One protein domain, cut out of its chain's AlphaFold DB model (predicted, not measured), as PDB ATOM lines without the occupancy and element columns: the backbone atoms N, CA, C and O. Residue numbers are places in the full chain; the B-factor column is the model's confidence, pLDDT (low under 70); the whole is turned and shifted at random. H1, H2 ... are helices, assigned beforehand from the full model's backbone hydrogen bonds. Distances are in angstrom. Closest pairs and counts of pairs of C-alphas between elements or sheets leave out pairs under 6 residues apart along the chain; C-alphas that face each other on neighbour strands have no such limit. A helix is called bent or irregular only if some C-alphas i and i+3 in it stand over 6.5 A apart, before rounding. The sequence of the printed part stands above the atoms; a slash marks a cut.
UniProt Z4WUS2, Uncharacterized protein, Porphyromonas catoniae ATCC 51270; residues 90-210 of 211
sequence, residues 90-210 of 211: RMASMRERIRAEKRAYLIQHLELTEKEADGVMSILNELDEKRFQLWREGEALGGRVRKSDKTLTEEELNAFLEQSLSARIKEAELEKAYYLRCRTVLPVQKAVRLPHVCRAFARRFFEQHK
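AT A GLANCE: This is residues 90 to 210 of the 211 residues of an uncharacterized protein of Porphyromonas catoniae ATCC 51270 (UniProt Z4WUS2). A long helical hairpin, H2 and H3 side by side, has two shorter helices, H1 and H4, folded back from its open end, where H1 leads into H2 and H3 into H4. H1 and H4 meet in a V beside that end, while the far end of the hairpin, with the loop 147 to 153, reaches away from them. The printed part has 121 residues with four named helices, H1 H2 H3 H4, and no named strand; the class is all helix. It is loose, with a radius of gyration of the C-alphas of 17.2 A, and elongated, spanning 54 by 30 by 21 A.

IN THESE COORDINATES: H1, residues 90 to 110, begins with C-alpha 90 at (-54.829, 0.469, -25.404) and is 29.9 A long from first to last C-alpha. H2, residues 114 to 146, is 41.4 A long, with a kink of 60 degrees near residue 140; it is only just irregular, C-alphas 137 and 140 being 7.0 A apart. H3, residues 154 to 184, is 46.5 A long and begins with C-alpha 154 at (-64.008, -4.977, 11.259). H4, residues 188 to 208, is 30.6 A long and ends with C-alpha 208 at (-57.845, 17.737, -18.960); it has a kink of 34 degrees near residue 196 and is only just irregular, C-alphas 192 and 195 being 6.9 A apart.

HOW THE PARTS SIT: H1, with residues 99 to 107 alone, touches residues 114 to 125 of H2 at a steep tilt of 51 degrees, opposite ways; the closest C-alphas, of Ile 107 and Ala 117, are 6.5 A apart. H2 and H3 form a helical hairpin and touch at a shallow tilt of 3 degrees, opposite ways, with the C-alphas of Val 120 and Cys 182 closest at 6.2 A. H3, with residues 179 to 183 alone, touches residues 191 to 195 of H4 at a steep tilt of 48 degrees, opposite ways, the closest C-alphas being those of Arg 183 and Ala 191 at 6.0 A. H1, with residues 102 to 110 alone, touches H4 at a steep tilt of 47 degrees, opposite ways; the C-alphas of Leu 110 and Lys 190 are closest, at 6.2 A. H1 and H3 are apart, and so are H2 and H4. Every O i to N i+4 pair is within hydrogen-bond range in H1; in H2 it is 25 of 29, in H3 25 of 27 and in H4 14 of 17.

THE WHOLE: The two C-alphas farthest apart, of Thr 113 and Thr 151, are 53.7 A apart. Residues 90 to 97, which belong to H1, and residues 146 to 151 stand free. The printed part has no cut; the links H1 to H2 and H3 to H4 are tight, and H2 to H3 is short. The mean pLDDT of the printed part is 90.0, and no printed residue is under 70.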
ATOM      1  N   ARG A  90     -54.261  -0.852 -25.719       76.69
ATOM      2  CA  ARG A  90     -54.829   0.469 -25.404       76.69
ATOM      3  C   ARG A  90     -54.218   1.073 -24.143       76.69
ATOM      4  O   ARG A  90     -53.995   2.281 -24.090       76.69
ATOM      5  N   MET A  91     -53.970   0.255 -23.121       76.06
ATOM      6  CA  MET A  91     -53.330   0.701 -21.882       76.06
ATOM      7  C   MET A  91     -51.845   1.010 -22.088       76.06
ATOM      8  O   MET A  91     -51.366   2.002 -21.545       76.06
ATOM      9  N   ALA A  92     -51.136   0.210 -22.888       78.94
ATOM     10  CA  ALA A  92     -49.744   0.460 -23.249       78.94
ATOM     11  C   ALA A  92     -49.606   1.775 -24.031       78.94
ATOM     12  O   ALA A  92     -48.880   2.667 -23.600       78.94
ATOM     13  N   SER A  93     -50.416   1.955 -25.079       83.06
ATOM     14  CA  SER A  93     -50.464   3.188 -25.871       83.06
ATOM     15  C   SER A  93     -50.794   4.415 -25.014       83.06
ATOM     16  O   SER A  93     -50.175   5.468 -25.157       83.06
ATOM     17  N   MET A  94     -51.725   4.292 -24.061       84.06
ATOM     18  CA  MET A  94     -52.029   5.387 -23.136       84.06
ATOM     19  C   MET A  94     -50.834   5.727 -22.234       84.06
ATOM     20  O   MET A  94     -50.525   6.902 -22.050       84.06
ATOM     21  N   ARG A  95     -50.132   4.723 -21.690       84.31
ATOM     22  CA  ARG A  95     -48.936   4.945 -20.858       84.31
ATOM     23  C   ARG A  95     -47.829   5.644 -21.638       84.31
ATOM     24  O   ARG A  95     -47.207   6.559 -21.108       84.31
ATOM     25  N   GLU A  96     -47.596   5.239 -22.880       88.00
ATOM     26  CA  GLU A  96     -46.601   5.869 -23.751       88.00
ATOM     27  C   GLU A  96     -46.939   7.332 -24.026       88.00
ATOM     28  O   GLU A  96     -46.076   8.196 -23.871       88.00
ATOM     29  N   ARG A  97     -48.209   7.631 -24.321       88.94
ATOM     30  CA  ARG A  97     -48.682   9.010 -24.491       88.94
ATOM     31  C   ARG A  97     -48.457   9.855 -23.242       88.94
ATOM     32  O   ARG A  97     -47.881  10.933 -23.340       88.94
ATOM     33  N   ILE A  98     -48.822   9.338 -22.067       90.38
ATOM     34  CA  ILE A  98     -48.606  10.028 -20.785       90.38
ATOM     35  C   ILE A  98     -47.120  10.323 -20.568       90.38
ATOM     36  O   ILE A  98     -46.764  11.428 -20.167       90.38
ATOM     37  N   ARG A  99     -46.239   9.354 -20.841       91.19
ATOM     38  CA  ARG A  99     -44.785   9.533 -20.697       91.19
ATOM     39  C   ARG A  99     -44.244  10.580 -21.668       91.19
ATOM     40  O   ARG A  99     -43.419  11.395 -21.262       91.19
ATOM     41  N   ALA A 100     -44.710  10.581 -22.916       92.06
ATOM     42  CA  ALA A 100     -44.307  11.561 -23.920       92.06
ATOM     43  C   ALA A 100     -44.754  12.981 -23.536       92.06
ATOM     44  O   ALA A 100     -43.944  13.909 -23.548       92.06
ATOM     45  N   GLU A 101     -46.009  13.143 -23.113       93.06
ATOM     46  CA  GLU A 101     -46.541  14.423 -22.636       93.06
ATOM     47  C   GLU A 101     -45.821  14.900 -21.368       93.06
ATOM     48  O   GLU A 101     -45.441  16.069 -21.277       93.06
ATOM     49  N   LYS A 102     -45.548  13.993 -20.419       93.19
ATOM     50  CA  LYS A 102     -44.753  14.281 -19.215       93.19
ATOM     51  C   LYS A 102     -43.356  14.766 -19.589       93.19
ATOM     52  O   LYS A 102     -42.924  15.792 -19.071       93.19
ATOM     53  N   ARG A 103     -42.664  14.086 -20.513       93.81
ATOM     54  CA  ARG A 103     -41.332  14.494 -20.999       93.81
ATOM     55  C   ARG A 103     -41.369  15.904 -21.583       93.81
ATOM     56  O   ARG A 103     -40.576  16.746 -21.169       93.81
ATOM     57  N   ALA A 104     -42.305  16.174 -22.494       94.12
ATOM     58  CA  ALA A 104     -42.454  17.491 -23.114       94.12
ATOM     59  C   ALA A 104     -42.731  18.584 -22.068       94.12
ATOM     60  O   ALA A 104     -42.102  19.642 -22.085       94.12
ATOM     61  N   TYR A 105     -43.611  18.299 -21.105       94.38
ATOM     62  CA  TYR A 105     -43.939  19.224 -20.025       94.38
ATOM     63  C   TYR A 105     -42.726  19.535 -19.138       94.38
ATOM     64  O   TYR A 105     -42.487  20.697 -18.810       94.38
ATOM     65  N   LEU A 106     -41.946  18.516 -18.760       93.12
ATOM     66  CA  LEU A 106     -40.748  18.686 -17.938       93.12
ATOM     67  C   LEU A 106     -39.669  19.494 -18.664       93.12
ATOM     68  O   LEU A 106     -39.116  20.411 -18.064       93.12
ATOM     69  N   ILE A 107     -39.415  19.206 -19.944       94.12
ATOM     70  CA  ILE A 107     -38.465  19.971 -20.768       94.12
ATOM     71  C   ILE A 107     -38.855  21.448 -20.798       94.12
ATOM     72  O   ILE A 107     -38.014  22.303 -20.535       94.12
ATOM     73  N   GLN A 108     -40.134  21.745 -21.037       94.19
ATOM     74  CA  GLN A 108     -40.625  23.118 -21.124       94.19
ATOM     75  C   GLN A 108     -40.531  23.881 -19.790       94.19
ATOM     76  O   GLN A 108     -40.188  25.056 -19.786       94.19
ATOM     77  N   HIS A 109     -40.850  23.245 -18.656       93.44
ATOM     78  CA  HIS A 109     -40.974  23.946 -17.363       93.44
ATOM     79  C   HIS A 109     -39.689  23.958 -16.524       93.44
ATOM     80  O   HIS A 109     -39.584  24.744 -15.578       93.44
ATOM     81  N   LEU A 110     -38.741  23.065 -16.816       91.81
ATOM     82  CA  LEU A 110     -37.447  22.975 -16.131       91.81
ATOM     83  C   LEU A 110     -36.265  23.306 -17.048       91.81
ATOM     84  O   LEU A 110     -35.127  23.217 -16.589       91.81
ATOM     85  N   GLU A 111     -36.530  23.667 -18.310       92.75
ATOM     86  CA  GLU A 111     -35.513  23.993 -19.317       92.75
ATOM     87  C   GLU A 111     -34.451  22.882 -19.389       92.75
ATOM     88  O   GLU A 111     -33.247  23.096 -19.208       92.75
ATOM     89  N   LEU A 112     -34.920  21.638 -19.528       91.19
ATOM     90  CA  LEU A 112     -34.050  20.464 -19.587       91.19
ATOM     91  C   LEU A 112     -33.452  20.316 -20.981       91.19
ATOM     92  O   LEU A 112     -34.151  20.450 -21.984       91.19
ATOM     93  N   THR A 113     -32.177  19.950 -21.034       93.75
ATOM     94  CA  THR A 113     -31.581  19.413 -22.262       93.75
ATOM     95  C   THR A 113     -32.122  18.009 -22.542       93.75
ATOM     96  O   THR A 113     -32.612  17.332 -21.636       93.75
ATOM     97  N   GLU A 114     -32.005  17.521 -23.780       91.31
ATOM     98  CA  GLU A 114     -32.484  16.173 -24.128       91.31
ATOM     99  C   GLU A 114     -31.821  15.077 -23.281       91.31
ATOM    100  O   GLU A 114     -32.507  14.197 -22.768       91.31
ATOM    101  N   LYS A 115     -30.507  15.193 -23.038       91.31
ATOM    102  CA  LYS A 115     -29.750  14.248 -22.202       91.31
ATOM    103  C   LYS A 115     -30.241  14.230 -20.753       91.31
ATOM    104  O   LYS A 115     -30.409  13.161 -20.170       91.31
ATOM    105  N   GLU A 116     -30.482  15.408 -20.173       91.50
ATOM    106  CA  GLU A 116     -31.044  15.533 -18.823       91.50
ATOM    107  C   GLU A 116     -32.459  14.942 -18.765       91.50
ATOM    108  O   GLU A 116     -32.791  14.205 -17.834       91.50
ATOM    109  N   ALA A 117     -33.290  15.236 -19.768       92.12
ATOM    110  CA  ALA A 117     -34.659  14.749 -19.840       92.12
ATOM    111  C   ALA A 117     -34.714  13.219 -19.905       92.12
ATOM    112  O   ALA A 117     -35.488  12.617 -19.166       92.12
ATOM    113  N   ASP A 118     -33.877  12.582 -20.723       92.81
ATOM    114  CA  ASP A 118     -33.874  11.124 -20.866       92.81
ATOM    115  C   ASP A 118     -33.398  10.424 -19.582       92.81
ATOM    116  O   ASP A 118     -34.023   9.458 -19.131       92.81
ATOM    117  N   GLY A 119     -32.364  10.965 -18.925       93.62
ATOM    118  CA  GLY A 119     -31.888  10.461 -17.632       93.62
ATOM    119  C   GLY A 119     -32.953  10.555 -16.536       93.62
ATOM    120  O   GLY A 119     -33.207   9.586 -15.816       93.62
ATOM    121  N   VAL A 120     -33.634  11.699 -16.437       93.44
ATOM    122  CA  VAL A 120     -34.714  11.913 -15.460       93.44
ATOM    123  C   VAL A 120     -35.926  11.046 -15.768       93.44
ATOM    124  O   VAL A 120     -36.499  10.455 -14.855       93.44
ATOM    125  N   MET A 121     -36.322  10.944 -17.037       93.56
ATOM    126  CA  MET A 121     -37.468  10.133 -17.442       93.56
ATOM    127  C   MET A 121     -37.254   8.657 -17.112       93.56
ATOM    128  O   MET A 121     -38.197   8.017 -16.658       93.56
ATOM    129  N   SER A 122     -36.036   8.128 -17.261       94.44
ATOM    130  CA  SER A 122     -35.712   6.757 -16.845       94.44
ATOM    131  C   SER A 122     -35.973   6.536 -15.347       94.44
ATOM    132  O   SER A 122     -36.745   5.654 -14.964       94.44
ATOM    133  N   ILE A 123     -35.438   7.424 -14.499       94.31
ATOM    134  CA  ILE A 123     -35.612   7.367 -13.039       94.31
ATOM    135  C   ILE A 123     -37.093   7.514 -12.649       94.31
ATOM    136  O   ILE A 123     -37.596   6.772 -11.805       94.31
ATOM    137  N   LEU A 124     -37.815   8.453 -13.265       93.19
ATOM    138  CA  LEU A 124     -39.229   8.686 -12.971       93.19
ATOM    139  C   LEU A 124     -40.131   7.549 -13.462       93.19
ATOM    140  O   LEU A 124     -41.106   7.237 -12.785       93.19
ATOM    141  N   ASN A 125     -39.820   6.912 -14.593       92.69
ATOM    142  CA  ASN A 125     -40.587   5.773 -15.098       92.69
ATOM    143  C   ASN A 125     -40.495   4.570 -14.149       92.69
ATOM    144  O   ASN A 125     -41.504   3.911 -13.904       92.69
ATOM    145  N   GLU A 126     -39.312   4.304 -13.587       93.56
ATOM    146  CA  GLU A 126     -39.136   3.290 -12.541       93.56
ATOM    147  C   GLU A 126     -39.946   3.623 -11.278       93.56
ATOM    148  O   GLU A 126     -40.594   2.743 -10.708       93.56
ATOM    149  N   LEU A 127     -39.916   4.886 -10.835       93.06
ATOM    150  CA  LEU A 127     -40.682   5.342  -9.671       93.06
ATOM    151  C   LEU A 127     -42.189   5.171  -9.895       93.06
ATOM    152  O   LEU A 127     -42.882   4.648  -9.022       93.06
ATOM    153  N   ASP A 128     -42.687   5.591 -11.059       90.31
ATOM    154  CA  ASP A 128     -44.100   5.486 -11.425       90.31
ATOM    155  C   ASP A 128     -44.552   4.014 -11.466       90.31
ATOM    156  O   ASP A 128     -45.644   3.693 -10.994       90.31
ATOM    157  N   GLU A 129     -43.712   3.097 -11.960       91.12
ATOM    158  CA  GLU A 129     -44.021   1.662 -11.973       91.12
ATOM    159  C   GLU A 129     -44.069   1.069 -10.556       91.12
ATOM    160  O   GLU A 129     -45.015   0.355 -10.225       91.12
ATOM    161  N   LYS A 130     -43.119   1.421  -9.680       93.19
ATOM    162  CA  LYS A 130     -43.133   0.975  -8.274       93.19
ATOM    163  C   LYS A 130     -44.339   1.514  -7.504       93.19
ATOM    164  O   LYS A 130     -44.973   0.774  -6.758       93.19
ATOM    165  N   ARG A 131     -44.701   2.783  -7.718       91.19
ATOM    166  CA  ARG A 131     -45.926   3.377  -7.155       91.19
ATOM    167  C   ARG A 131     -47.176   2.668  -7.656       91.19
ATOM    168  O   ARG A 131     -48.073   2.379  -6.872       91.19
ATOM    169  N   PHE A 132     -47.223   2.349  -8.948       88.75
ATOM    170  CA  PHE A 132     -48.341   1.617  -9.530       88.75
ATOM    171  C   PHE A 132     -48.478   0.205  -8.944       88.75
ATOM    172  O   PHE A 132     -49.595  -0.247  -8.708       88.75
ATOM    173  N   GLN A 133     -47.365  -0.483  -8.678       90.44
ATOM    174  CA  GLN A 133     -47.367  -1.788  -8.013       90.44
ATOM    175  C   GLN A 133     -47.901  -1.696  -6.580       90.44
ATOM    176  O   GLN A 133     -48.857  -2.405  -6.268       90.44
ATOM    177  N   LEU A 134     -47.391  -0.758  -5.773       89.94
ATOM    178  CA  LEU A 134     -47.894  -0.503  -4.415       89.94
ATOM    179  C   LEU A 134     -49.393  -0.174  -4.404       89.94
ATOM    180  O   LEU A 134     -50.145  -0.687  -3.579       89.94
ATOM    181  N   TRP A 135     -49.848   0.655  -5.344       86.94
ATOM    182  CA  TRP A 135     -51.266   0.975  -5.475       86.94
ATOM    183  C   TRP A 135     -52.103  -0.260  -5.845       86.94
ATOM    184  O   TRP A 135     -53.151  -0.491  -5.243       86.94
ATOM    185  N   ARG A 136     -51.633  -1.103  -6.779       87.56
ATOM    186  CA  ARG A 136     -52.335  -2.344  -7.158       87.56
ATOM    187  C   ARG A 136     -52.482  -3.331  -6.003       87.56
ATOM    188  O   ARG A 136     -53.505  -4.005  -5.945       87.56
ATOM    189  N   GLU A 137     -51.496  -3.421  -5.116       86.25
ATOM    190  CA  GLU A 137     -51.557  -4.286  -3.928       86.25
ATOM    191  C   GLU A 137     -52.699  -3.882  -2.978       86.25
ATOM    192  O   GLU A 137     -53.326  -4.745  -2.364       86.25
ATOM    193  N   GLY A 138     -53.004  -2.583  -2.882       82.06
ATOM    194  CA  GLY A 138     -54.098  -2.055  -2.056       82.06
ATOM    195  C   GLY A 138     -55.461  -1.980  -2.754       82.06
ATOM    196  O   GLY A 138     -56.490  -1.875  -2.087       82.06
ATOM    197  N   GLU A 139     -55.504  -2.046  -4.089       85.31
ATOM    198  CA  GLU A 139     -56.721  -1.776  -4.868       85.31
ATOM    199  C   GLU A 139     -57.827  -2.826  -4.658       85.31
ATOM    200  O   GLU A 139     -59.011  -2.501  -4.756       85.31
ATOM    201  N   ALA A 140     -57.482  -4.074  -4.328       83.12
ATOM    202  CA  ALA A 140     -58.473  -5.131  -4.103       83.12
ATOM    203  C   ALA A 140     -59.400  -4.821  -2.911       83.12
ATOM    204  O   ALA A 140     -60.626  -4.843  -3.052       83.12
ATOM    205  N   LEU A 141     -58.821  -4.485  -1.752       82.25
ATOM    206  CA  LEU A 141     -59.573  -4.068  -0.564       82.25
ATOM    207  C   LEU A 141     -60.073  -2.625  -0.699       82.25
ATOM    208  O   LEU A 141     -61.243  -2.354  -0.427       82.25
ATOM    209  N   GLY A 142     -59.246  -1.711  -1.218       84.38
ATOM    210  CA  GLY A 142     -59.621  -0.308  -1.420       84.38
ATOM    211  C   GLY A 142     -60.824  -0.126  -2.346       84.38
ATOM    212  O   GLY A 142     -61.695   0.708  -2.088       84.38
ATOM    213  N   GLY A 143     -60.939  -0.961  -3.381       86.50
ATOM    214  CA  GLY A 143     -62.083  -0.978  -4.285       86.50
ATOM    215  C   GLY A 143     -63.390  -1.402  -3.607       86.50
ATOM    216  O   GLY A 143     -64.442  -0.854  -3.945       86.50
ATOM    217  N   ARG A 144     -63.344  -2.337  -2.644       86.31
ATOM    218  CA  ARG A 144     -64.510  -2.744  -1.831       86.31
ATOM    219  C   ARG A 144     -64.909  -1.631  -0.861       86.31
ATOM    220  O   ARG A 144     -66.074  -1.242  -0.825       86.31
ATOM    221  N   VAL A 145     -63.932  -1.043  -0.169       86.06
ATOM    222  CA  VAL A 145     -64.145   0.069   0.775       86.06
ATOM    223  C   VAL A 145     -64.764   1.285   0.075       86.06
ATOM    224  O   VAL A 145     -65.762   1.832   0.542       86.06
ATOM    225  N   ARG A 146     -64.252   1.679  -1.100       85.88
ATOM    226  CA  ARG A 146     -64.778   2.813  -1.884       85.88
ATOM    227  C   ARG A 146     -66.215   2.601  -2.372       85.88
ATOM    228  O   ARG A 146     -66.932   3.574  -2.588       85.88
ATOM    229  N   LYS A 147     -66.631   1.348  -2.572       88.25
ATOM    230  CA  LYS A 147     -68.010   0.987  -2.936       88.25
ATOM    231  C   LYS A 147     -68.946   0.909  -1.726       88.25
ATOM    232  O   LYS A 147     -70.119   0.604  -1.917       88.25
ATOM    233  N   SER A 148     -68.443   1.189  -0.521       82.19
ATOM    234  CA  SER A 148     -69.188   1.082   0.737       82.19
ATOM    235  C   SER A 148     -69.840  -0.292   0.893       82.19
ATOM    236  O   SER A 148     -71.022  -0.403   1.227       82.19
ATOM    237  N   ASP A 149     -69.067  -1.336   0.589       83.94
ATOM    238  CA  ASP A 149     -69.523  -2.714   0.695       83.94
ATOM    239  C   ASP A 149     -69.872  -3.047   2.154       83.94
ATOM    240  O   ASP A 149     -69.042  -2.913   3.054       83.94
ATOM    241  N   LYS A 150     -71.122  -3.449   2.397       82.12
ATOM    242  CA  LYS A 150     -71.655  -3.684   3.750       82.12
ATOM    243  C   LYS A 150     -71.211  -5.021   4.338       82.12
ATOM    244  O   LYS A 150     -71.487  -5.281   5.503       82.12
ATOM    245  N   THR A 151     -70.569  -5.874   3.541       87.00
ATOM    246  CA  THR A 151     -70.093  -7.192   3.980       87.00
ATOM    247  C   THR A 151     -68.675  -7.160   4.547       87.00
ATOM    248  O   THR A 151     -68.147  -8.219   4.871       87.00
ATOM    249  N   LEU A 152     -68.030  -5.988   4.597       84.31
ATOM    250  CA  LEU A 152     -66.679  -5.844   5.139       84.31
ATOM    251  C   LEU A 152     -66.687  -6.072   6.651       84.31
ATOM    252  O   LEU A 152     -67.474  -5.453   7.369       84.31
ATOM    253  N   THR A 153     -65.804  -6.944   7.128       89.38
ATOM    254  CA  THR A 153     -65.632  -7.171   8.569       89.38
ATOM    255  C   THR A 153     -64.767  -6.078   9.197       89.38
ATOM    256  O   THR A 153     -64.000  -5.392   8.519       89.38
ATOM    257  N   GLU A 154     -64.860  -5.916  10.516       88.31
ATOM    258  CA  GLU A 154     -64.008  -4.977  11.259       88.31
ATOM    259  C   GLU A 154     -62.512  -5.311  11.103       88.31
ATOM    260  O   GLU A 154     -61.682  -4.415  10.953       88.31
ATOM    261  N   GLU A 155     -62.169  -6.599  11.033       90.56
ATOM    262  CA  GLU A 155     -60.808  -7.071  10.757       90.56
ATOM    263  C   GLU A 155     -60.319  -6.650   9.362       90.56
ATOM    264  O   GLU A 155     -59.202  -6.149   9.231       90.56
ATOM    265  N   GLU A 156     -61.156  -6.783   8.324       87.50
ATOM    266  CA  GLU A 156     -60.825  -6.341   6.962       87.50
ATOM    267  C   GLU A 156     -60.630  -4.817   6.887       87.50
ATOM    268  O   GLU A 156     -59.742  -4.337   6.178       87.50
ATOM    269  N   LEU A 157     -61.429  -4.048   7.635       88.00
ATOM    270  CA  LEU A 157     -61.307  -2.589   7.711       88.00
ATOM    271  C   LEU A 157     -60.020  -2.155   8.424       88.00
ATOM    272  O   LEU A 157     -59.323  -1.266   7.932       88.00
ATOM    273  N   ASN A 158     -59.674  -2.802   9.539       90.62
ATOM    274  CA  ASN A 158     -58.429  -2.541  10.263       90.62
ATOM    275  C   ASN A 158     -57.200  -2.925   9.430       90.62
ATOM    276  O   ASN A 158     -56.244  -2.153   9.346       90.62
ATOM    277  N   ALA A 159     -57.247  -4.068   8.741       89.06
ATOM    278  CA  ALA A 159     -56.195  -4.477   7.818       89.06
ATOM    279  C   ALA A 159     -56.027  -3.471   6.668       89.06
ATOM    280  O   ALA A 159     -54.901  -3.105   6.333       89.06
ATOM    281  N   PHE A 160     -57.129  -2.973   6.094       89.44
ATOM    282  CA  PHE A 160     -57.078  -1.934   5.064       89.44
ATOM    283  C   PHE A 160     -56.487  -0.620   5.593       89.44
ATOM    284  O   PHE A 160     -55.676   0.003   4.904       89.44
ATOM    285  N   LEU A 161     -56.851  -0.202   6.809       89.44
ATOM    286  CA  LEU A 161     -56.291   0.994   7.436       89.44
ATOM    287  C   LEU A 161     -54.766   0.872   7.577       89.44
ATOM    288  O   LEU A 161     -54.045   1.733   7.067       89.44
ATOM    289  N   GLU A 162     -54.277  -0.215   8.169       91.81
ATOM    290  CA  GLU A 162     -52.841  -0.467   8.356       91.81
ATOM    291  C   GLU A 162     -52.097  -0.584   7.014       91.81
ATOM    292  O   GLU A 162     -51.036   0.015   6.802       91.81
ATOM    293  N   GLN A 163     -52.687  -1.290   6.045       89.94
ATOM    294  CA  GLN A 163     -52.141  -1.392   4.693       89.94
ATOM    295  C   GLN A 163     -52.042  -0.009   4.031       89.94
ATOM    296  O   GLN A 163     -51.031   0.307   3.405       89.94
ATOM    297  N   SER A 164     -53.056   0.844   4.186       88.75
ATOM    298  CA  SER A 164     -53.063   2.185   3.594       88.75
ATOM    299  C   SER A 164     -52.005   3.104   4.217       88.75
ATOM    300  O   SER A 164     -51.339   3.855   3.500       88.75
ATOM    301  N   LEU A 165     -51.801   3.023   5.534       91.69
ATOM    302  CA  LEU A 165     -50.792   3.807   6.245       91.69
ATOM    303  C   LEU A 165     -49.379   3.345   5.878       91.69
ATOM    304  O   LEU A 165     -48.542   4.166   5.497       91.69
ATOM    305  N   SER A 166     -49.133   2.034   5.901       92.44
ATOM    306  CA  SER A 166     -47.843   1.463   5.505       92.44
ATOM    307  C   SER A 166     -47.513   1.728   4.031       92.44
ATOM    308  O   SER A 166     -46.364   2.035   3.707       92.44
ATOM    309  N   ALA A 167     -48.504   1.703   3.132       90.38
ATOM    310  CA  ALA A 167     -48.318   2.065   1.728       90.38
ATOM    311  C   ALA A 167     -47.880   3.530   1.558       90.38
ATOM    312  O   ALA A 167     -46.966   3.802   0.780       90.38
ATOM    313  N   ARG A 168     -48.459   4.468   2.324       90.44
ATOM    314  CA  ARG A 168     -48.056   5.889   2.297       90.44
ATOM    315  C   ARG A 168     -46.619   6.097   2.771       90.44
ATOM    316  O   ARG A 168     -45.912   6.932   2.207       90.44
ATOM    317  N   ILE A 169     -46.178   5.342   3.777       94.69
ATOM    318  CA  ILE A 169     -44.788   5.383   4.258       94.69
ATOM    319  C   ILE A 169     -43.842   4.877   3.164       94.69
ATOM    320  O   ILE A 169     -42.921   5.595   2.775       94.69
ATOM    321  N   LYS A 170     -44.121   3.697   2.593       94.00
ATOM    322  CA  LYS A 170     -43.327   3.117   1.496       94.00
ATOM    323  C   LYS A 170     -43.255   4.048   0.283       94.00
ATOM    324  O   LYS A 170     -42.198   4.197  -0.327       94.00
ATOM    325  N   GLU A 171     -44.360   4.703  -0.070       92.75
ATOM    326  CA  GLU A 171     -44.385   5.673  -1.165       92.75
ATOM    327  C   GLU A 171     -43.479   6.883  -0.886       92.75
ATOM    328  O   GLU A 171     -42.735   7.303  -1.777       92.75
ATOM    329  N   ALA A 172     -43.498   7.419   0.337       93.94
ATOM    330  CA  ALA A 172     -42.641   8.536   0.735       93.94
ATOM    331  C   ALA A 172     -41.149   8.154   0.743       93.94
ATOM    332  O   ALA A 172     -40.300   8.939   0.310       93.94
ATOM    333  N   GLU A 173     -40.818   6.939   1.184       95.25
ATOM    334  CA  GLU A 173     -39.453   6.400   1.140       95.25
ATOM    335  C   GLU A 173     -38.946   6.247  -0.297       95.25
ATOM    336  O   GLU A 173     -37.835   6.686  -0.616       95.25
ATOM    337  N   LEU A 174     -39.778   5.694  -1.187       94.56
ATOM    338  CA  LEU A 174     -39.481   5.616  -2.616       94.56
ATOM    339  C   LEU A 174     -39.285   7.010  -3.214       94.56
ATOM    340  O   LEU A 174     -38.315   7.237  -3.936       94.56
ATOM    341  N   GLU A 175     -40.168   7.957  -2.895       91.94
ATOM    342  CA  GLU A 175     -40.070   9.332  -3.381       91.94
ATOM    343  C   GLU A 175     -38.724   9.963  -3.006       91.94
ATOM    344  O   GLU A 175     -38.007  10.478  -3.870       91.94
ATOM    345  N   LYS A 176     -38.341   9.854  -1.730       94.00
ATOM    346  CA  LYS A 176     -37.059  10.350  -1.224       94.00
ATOM    347  C   LYS A 176     -35.883   9.717  -1.967       94.00
ATOM    348  O   LYS A 176     -35.008  10.440  -2.445       94.00
ATOM    349  N   ALA A 177     -35.855   8.390  -2.084       94.38
ATOM    350  CA  ALA A 177     -34.754   7.676  -2.724       94.38
ATOM    351  C   ALA A 177     -34.588   8.075  -4.200       94.38
ATOM    352  O   ALA A 177     -33.477   8.348  -4.659       94.38
ATOM    353  N   TYR A 178     -35.693   8.161  -4.942       93.31
ATOM    354  CA  TYR A 178     -35.666   8.447  -6.372       93.31
ATOM    355  C   TYR A 178     -35.343   9.911  -6.687       93.31
ATOM    356  O   TYR A 178     -34.529  10.171  -7.572       93.31
ATOM    357  N   TYR A 179     -35.877  10.881  -5.939       91.94
ATOM    358  CA  TYR A 179     -35.505  12.284  -6.158       91.94
ATOM    359  C   TYR A 179     -34.065  12.594  -5.747       91.94
ATOM    360  O   TYR A 179     -33.422  13.439  -6.372       91.94
ATOM    361  N   LEU A 180     -33.517  11.887  -4.753       92.94
ATOM    362  CA  LEU A 180     -32.087  11.967  -4.457       92.94
ATOM    363  C   LEU A 180     -31.242  11.393  -5.602       92.94
ATOM    364  O   LEU A 180     -30.245  12.014  -5.964       92.94
ATOM    365  N   ARG A 181     -31.670  10.288  -6.234       93.06
ATOM    366  CA  ARG A 181     -31.030   9.767  -7.459       93.06
ATOM    367  C   ARG A 181     -31.084  10.776  -8.609       93.06
ATOM    368  O   ARG A 181     -30.099  10.906  -9.321       93.06
ATOM    369  N   CYS A 182     -32.157  11.557  -8.757       90.81
ATOM    370  CA  CYS A 182     -32.230  12.593  -9.796       90.81
ATOM    371  C   CYS A 182     -31.124  13.663  -9.690       90.81
ATOM    372  O   CYS A 182     -30.836  14.326 -10.682       90.81
ATOM    373  N   ARG A 183     -30.465  13.828  -8.532       90.38
ATOM    374  CA  ARG A 183     -29.332  14.762  -8.377       90.38
ATOM    375  C   ARG A 183     -28.082  14.344  -9.155       90.38
ATOM    376  O   ARG A 183     -27.209  15.180  -9.344       90.38
ATOM    377  N   THR A 184     -27.971  13.083  -9.579       90.88
ATOM    378  CA  THR A 184     -26.837  12.629 -10.402       90.88
ATOM    379  C   THR A 184     -26.997  13.009 -11.872       90.88
ATOM    380  O   THR A 184     -26.006  13.086 -12.589       90.88
ATOM    381  N   VAL A 185     -28.235  13.264 -12.313       92.62
ATOM    382  CA  VAL A 185     -28.577  13.608 -13.705       92.62
ATOM    383  C   VAL A 185     -28.997  15.066 -13.879       92.62
ATOM    384  O   VAL A 185     -28.958  15.569 -14.996       92.62
ATOM    385  N   LEU A 186     -29.395  15.749 -12.800       91.06
ATOM    386  CA  LEU A 186     -29.838  17.141 -12.824       91.06
ATOM    387  C   LEU A 186     -29.027  18.042 -11.888       91.06
ATOM    388  O   LEU A 186     -28.755  17.659 -10.746       91.06
ATOM    389  N   PRO A 187     -28.789  19.304 -12.291       92.69
ATOM    390  CA  PRO A 187     -28.353  20.353 -11.379       92.69
ATOM    391  C   PRO A 187     -29.316  20.507 -10.194       92.69
ATOM    392  O   PRO A 187     -30.538  20.408 -10.344       92.69
ATOM    393  N   VAL A 188     -28.776  20.837  -9.016       91.38
ATOM    394  CA  VAL A 188     -29.539  20.925  -7.754       91.38
ATOM    395  C   VAL A 188     -30.750  21.858  -7.865       91.38
ATOM    396  O   VAL A 188     -31.835  21.504  -7.410       91.38
ATOM    397  N   GLN A 189     -30.600  23.009  -8.528       90.88
ATOM    398  CA  GLN A 189     -31.695  23.969  -8.723       90.88
ATOM    399  C   GLN A 189     -32.894  23.351  -9.464       90.88
ATOM    400  O   GLN A 189     -34.044  23.560  -9.076       90.88
ATOM    401  N   LYS A 190     -32.635  22.544 -10.503       92.19
ATOM    402  CA  LYS A 190     -33.678  21.857 -11.279       92.19
ATOM    403  C   LYS A 190     -34.258  20.676 -10.497       92.19
ATOM    404  O   LYS A 190     -35.475  20.495 -10.472       92.19
ATOM    405  N   ALA A 191     -33.410  19.918  -9.796       90.94
ATOM    406  CA  ALA A 191     -33.822  18.768  -8.990       90.94
ATOM    407  C   ALA A 191     -34.792  19.149  -7.855       90.94
ATOM    408  O   ALA A 191     -35.759  18.431  -7.616       90.94
ATOM    409  N   VAL A 192     -34.595  20.300  -7.200       91.69
ATOM    410  CA  VAL A 192     -35.507  20.800  -6.151       91.69
ATOM    411  C   VAL A 192     -36.878  21.183  -6.721       91.69
ATOM    412  O   VAL A 192     -37.904  20.971  -6.078       91.69
ATOM    413  N   ARG A 193     -36.927  21.716  -7.947       93.25
ATOM    414  CA  ARG A 193     -38.185  22.100  -8.614       93.25
ATOM    415  C   ARG A 193     -38.935  20.902  -9.201       93.25
ATOM    416  O   ARG A 193     -40.159  20.963  -9.334       93.25
ATOM    417  N   LEU A 194     -38.232  19.814  -9.516       93.50
ATOM    418  CA  LEU A 194     -38.783  18.640 -10.195       93.50
ATOM    419  C   LEU A 194     -40.053  18.065  -9.526       93.50
ATOM    420  O   LEU A 194     -41.053  17.924 -10.234       93.50
ATOM    421  N   PRO A 195     -40.116  17.822  -8.198       92.00
ATOM    422  CA  PRO A 195     -41.334  17.310  -7.559       92.00
ATOM    423  C   PRO A 195     -42.546  18.237  -7.719       92.00
ATOM    424  O   PRO A 195     -43.686  17.783  -7.853       92.00
ATOM    425  N   HIS A 196     -42.330  19.554  -7.719       93.62
ATOM    426  CA  HIS A 196     -43.406  20.528  -7.903       93.62
ATOM    427  C   HIS A 196     -43.950  20.498  -9.331       93.62
ATOM    428  O   HIS A 196     -45.168  20.484  -9.515       93.62
ATOM    429  N   VAL A 197     -43.061  20.422 -10.325       95.00
ATOM    430  CA  VAL A 197     -43.433  20.348 -11.742       95.00
ATOM    431  C   VAL A 197     -44.131  19.021 -12.055       95.00
ATOM    432  O   VAL A 197     -45.175  19.034 -12.703       95.00
ATOM    433  N   CYS A 198     -43.652  17.896 -11.516       92.38
ATOM    434  CA  CYS A 198     -44.318  16.594 -11.640       92.38
ATOM    435  C   CYS A 198     -45.745  16.614 -11.068       92.38
ATOM    436  O   CYS A 198     -46.678  16.133 -11.711       92.38
ATOM    437  N   ARG A 199     -45.944  17.203  -9.880       92.56
ATOM    438  CA  ARG A 199     -47.285  17.349  -9.287       92.56
ATOM    439  C   ARG A 199     -48.185  18.276 -10.103       92.56
ATOM    440  O   ARG A 199     -49.376  18.006 -10.221       92.56
ATOM    441  N   ALA A 200     -47.636  19.356 -10.662       94.25
ATOM    442  CA  ALA A 200     -48.380  20.262 -11.535       94.25
ATOM    443  C   ALA A 200     -48.824  19.571 -12.831       94.25
ATOM    444  O   ALA A 200     -49.991  19.686 -13.201       94.25
ATOM    445  N   PHE A 201     -47.932  18.792 -13.453       94.44
ATOM    446  CA  PHE A 201     -48.264  17.952 -14.600       94.44
ATOM    447  C   PHE A 201     -49.402  16.987 -14.266       94.44
ATOM    448  O   PHE A 201     -50.399  16.970 -14.977       94.44
ATOM    449  N   ALA A 202     -49.293  16.239 -13.162       90.38
ATOM    450  CA  ALA A 202     -50.314  15.270 -12.774       90.38
ATOM    451  C   ALA A 202     -51.690  15.930 -12.601       90.38
ATOM    452  O   ALA A 202     -52.665  15.462 -13.183       90.38
ATOM    453  N   ARG A 203     -51.772  17.052 -11.869       91.75
ATOM    454  CA  ARG A 203     -53.032  17.801 -11.701       91.75
ATOM    455  C   ARG A 203     -53.626  18.225 -13.043       91.75
ATOM    456  O   ARG A 203     -54.774  17.893 -13.321       91.75
ATOM    457  N   ARG A 204     -52.823  18.880 -13.888       92.50
ATOM    458  CA  ARG A 204     -53.249  19.340 -15.216       92.50
ATOM    459  C   ARG A 204     -53.718  18.177 -16.090       92.50
ATOM    460  O   ARG A 204     -54.759  18.281 -16.728       92.50
ATOM    461  N   PHE A 205     -52.971  17.077 -16.108       89.81
ATOM    462  CA  PHE A 205     -53.305  15.893 -16.894       89.81
ATOM    463  C   PHE A 205     -54.660  15.310 -16.463       89.81
ATOM    464  O   PHE A 205     -55.531  15.073 -17.297       89.81
ATOM    465  N   PHE A 206     -54.891  15.145 -15.157       85.25
ATOM    466  CA  PHE A 206     -56.173  14.643 -14.658       85.25
ATOM    467  C   PHE A 206     -57.334  15.612 -14.901       85.25
ATOM    468  O   PHE A 206     -58.437  15.157 -15.184       85.25
ATOM    469  N   GLU A 207     -57.116  16.924 -14.817       89.06
ATOM    470  CA  GLU A 207     -58.141  17.927 -15.127       89.06
ATOM    471  C   GLU A 207     -58.555  17.894 -16.601       89.06
ATOM    472  O   GLU A 207     -59.745  17.912 -16.901       89.06
ATOM    473  N   GLN A 208     -57.591  17.784 -17.516       86.06
ATOM    474  CA  GLN A 208     -57.845  17.737 -18.960       86.06
ATOM    475  C   GLN A 208     -58.539  16.445 -19.410       86.06
ATOM    476  O   GLN A 208     -59.233  16.436 -20.425       86.06
ATOM    477  N   HIS A 209     -58.367  15.364 -18.650       81.56
ATOM    478  CA  HIS A 209     -58.938  14.051 -18.943       81.56
ATOM    479  C   HIS A 209     -60.096  13.655 -18.016       81.56
ATOM    480  O   HIS A 209     -60.514  12.494 -18.024       81.56
ATOM    481  N   LYS A 210     -60.650  14.601 -17.243       70.00
ATOM    482  CA  LYS A 210     -61.957  14.426 -16.599       70.00
ATOM    483  C   LYS A 210     -63.033  14.402 -17.689       70.00
ATOM    484  O   LYS A 210     -63.335  15.429 -18.292       70.00
TER     485      LYS A 210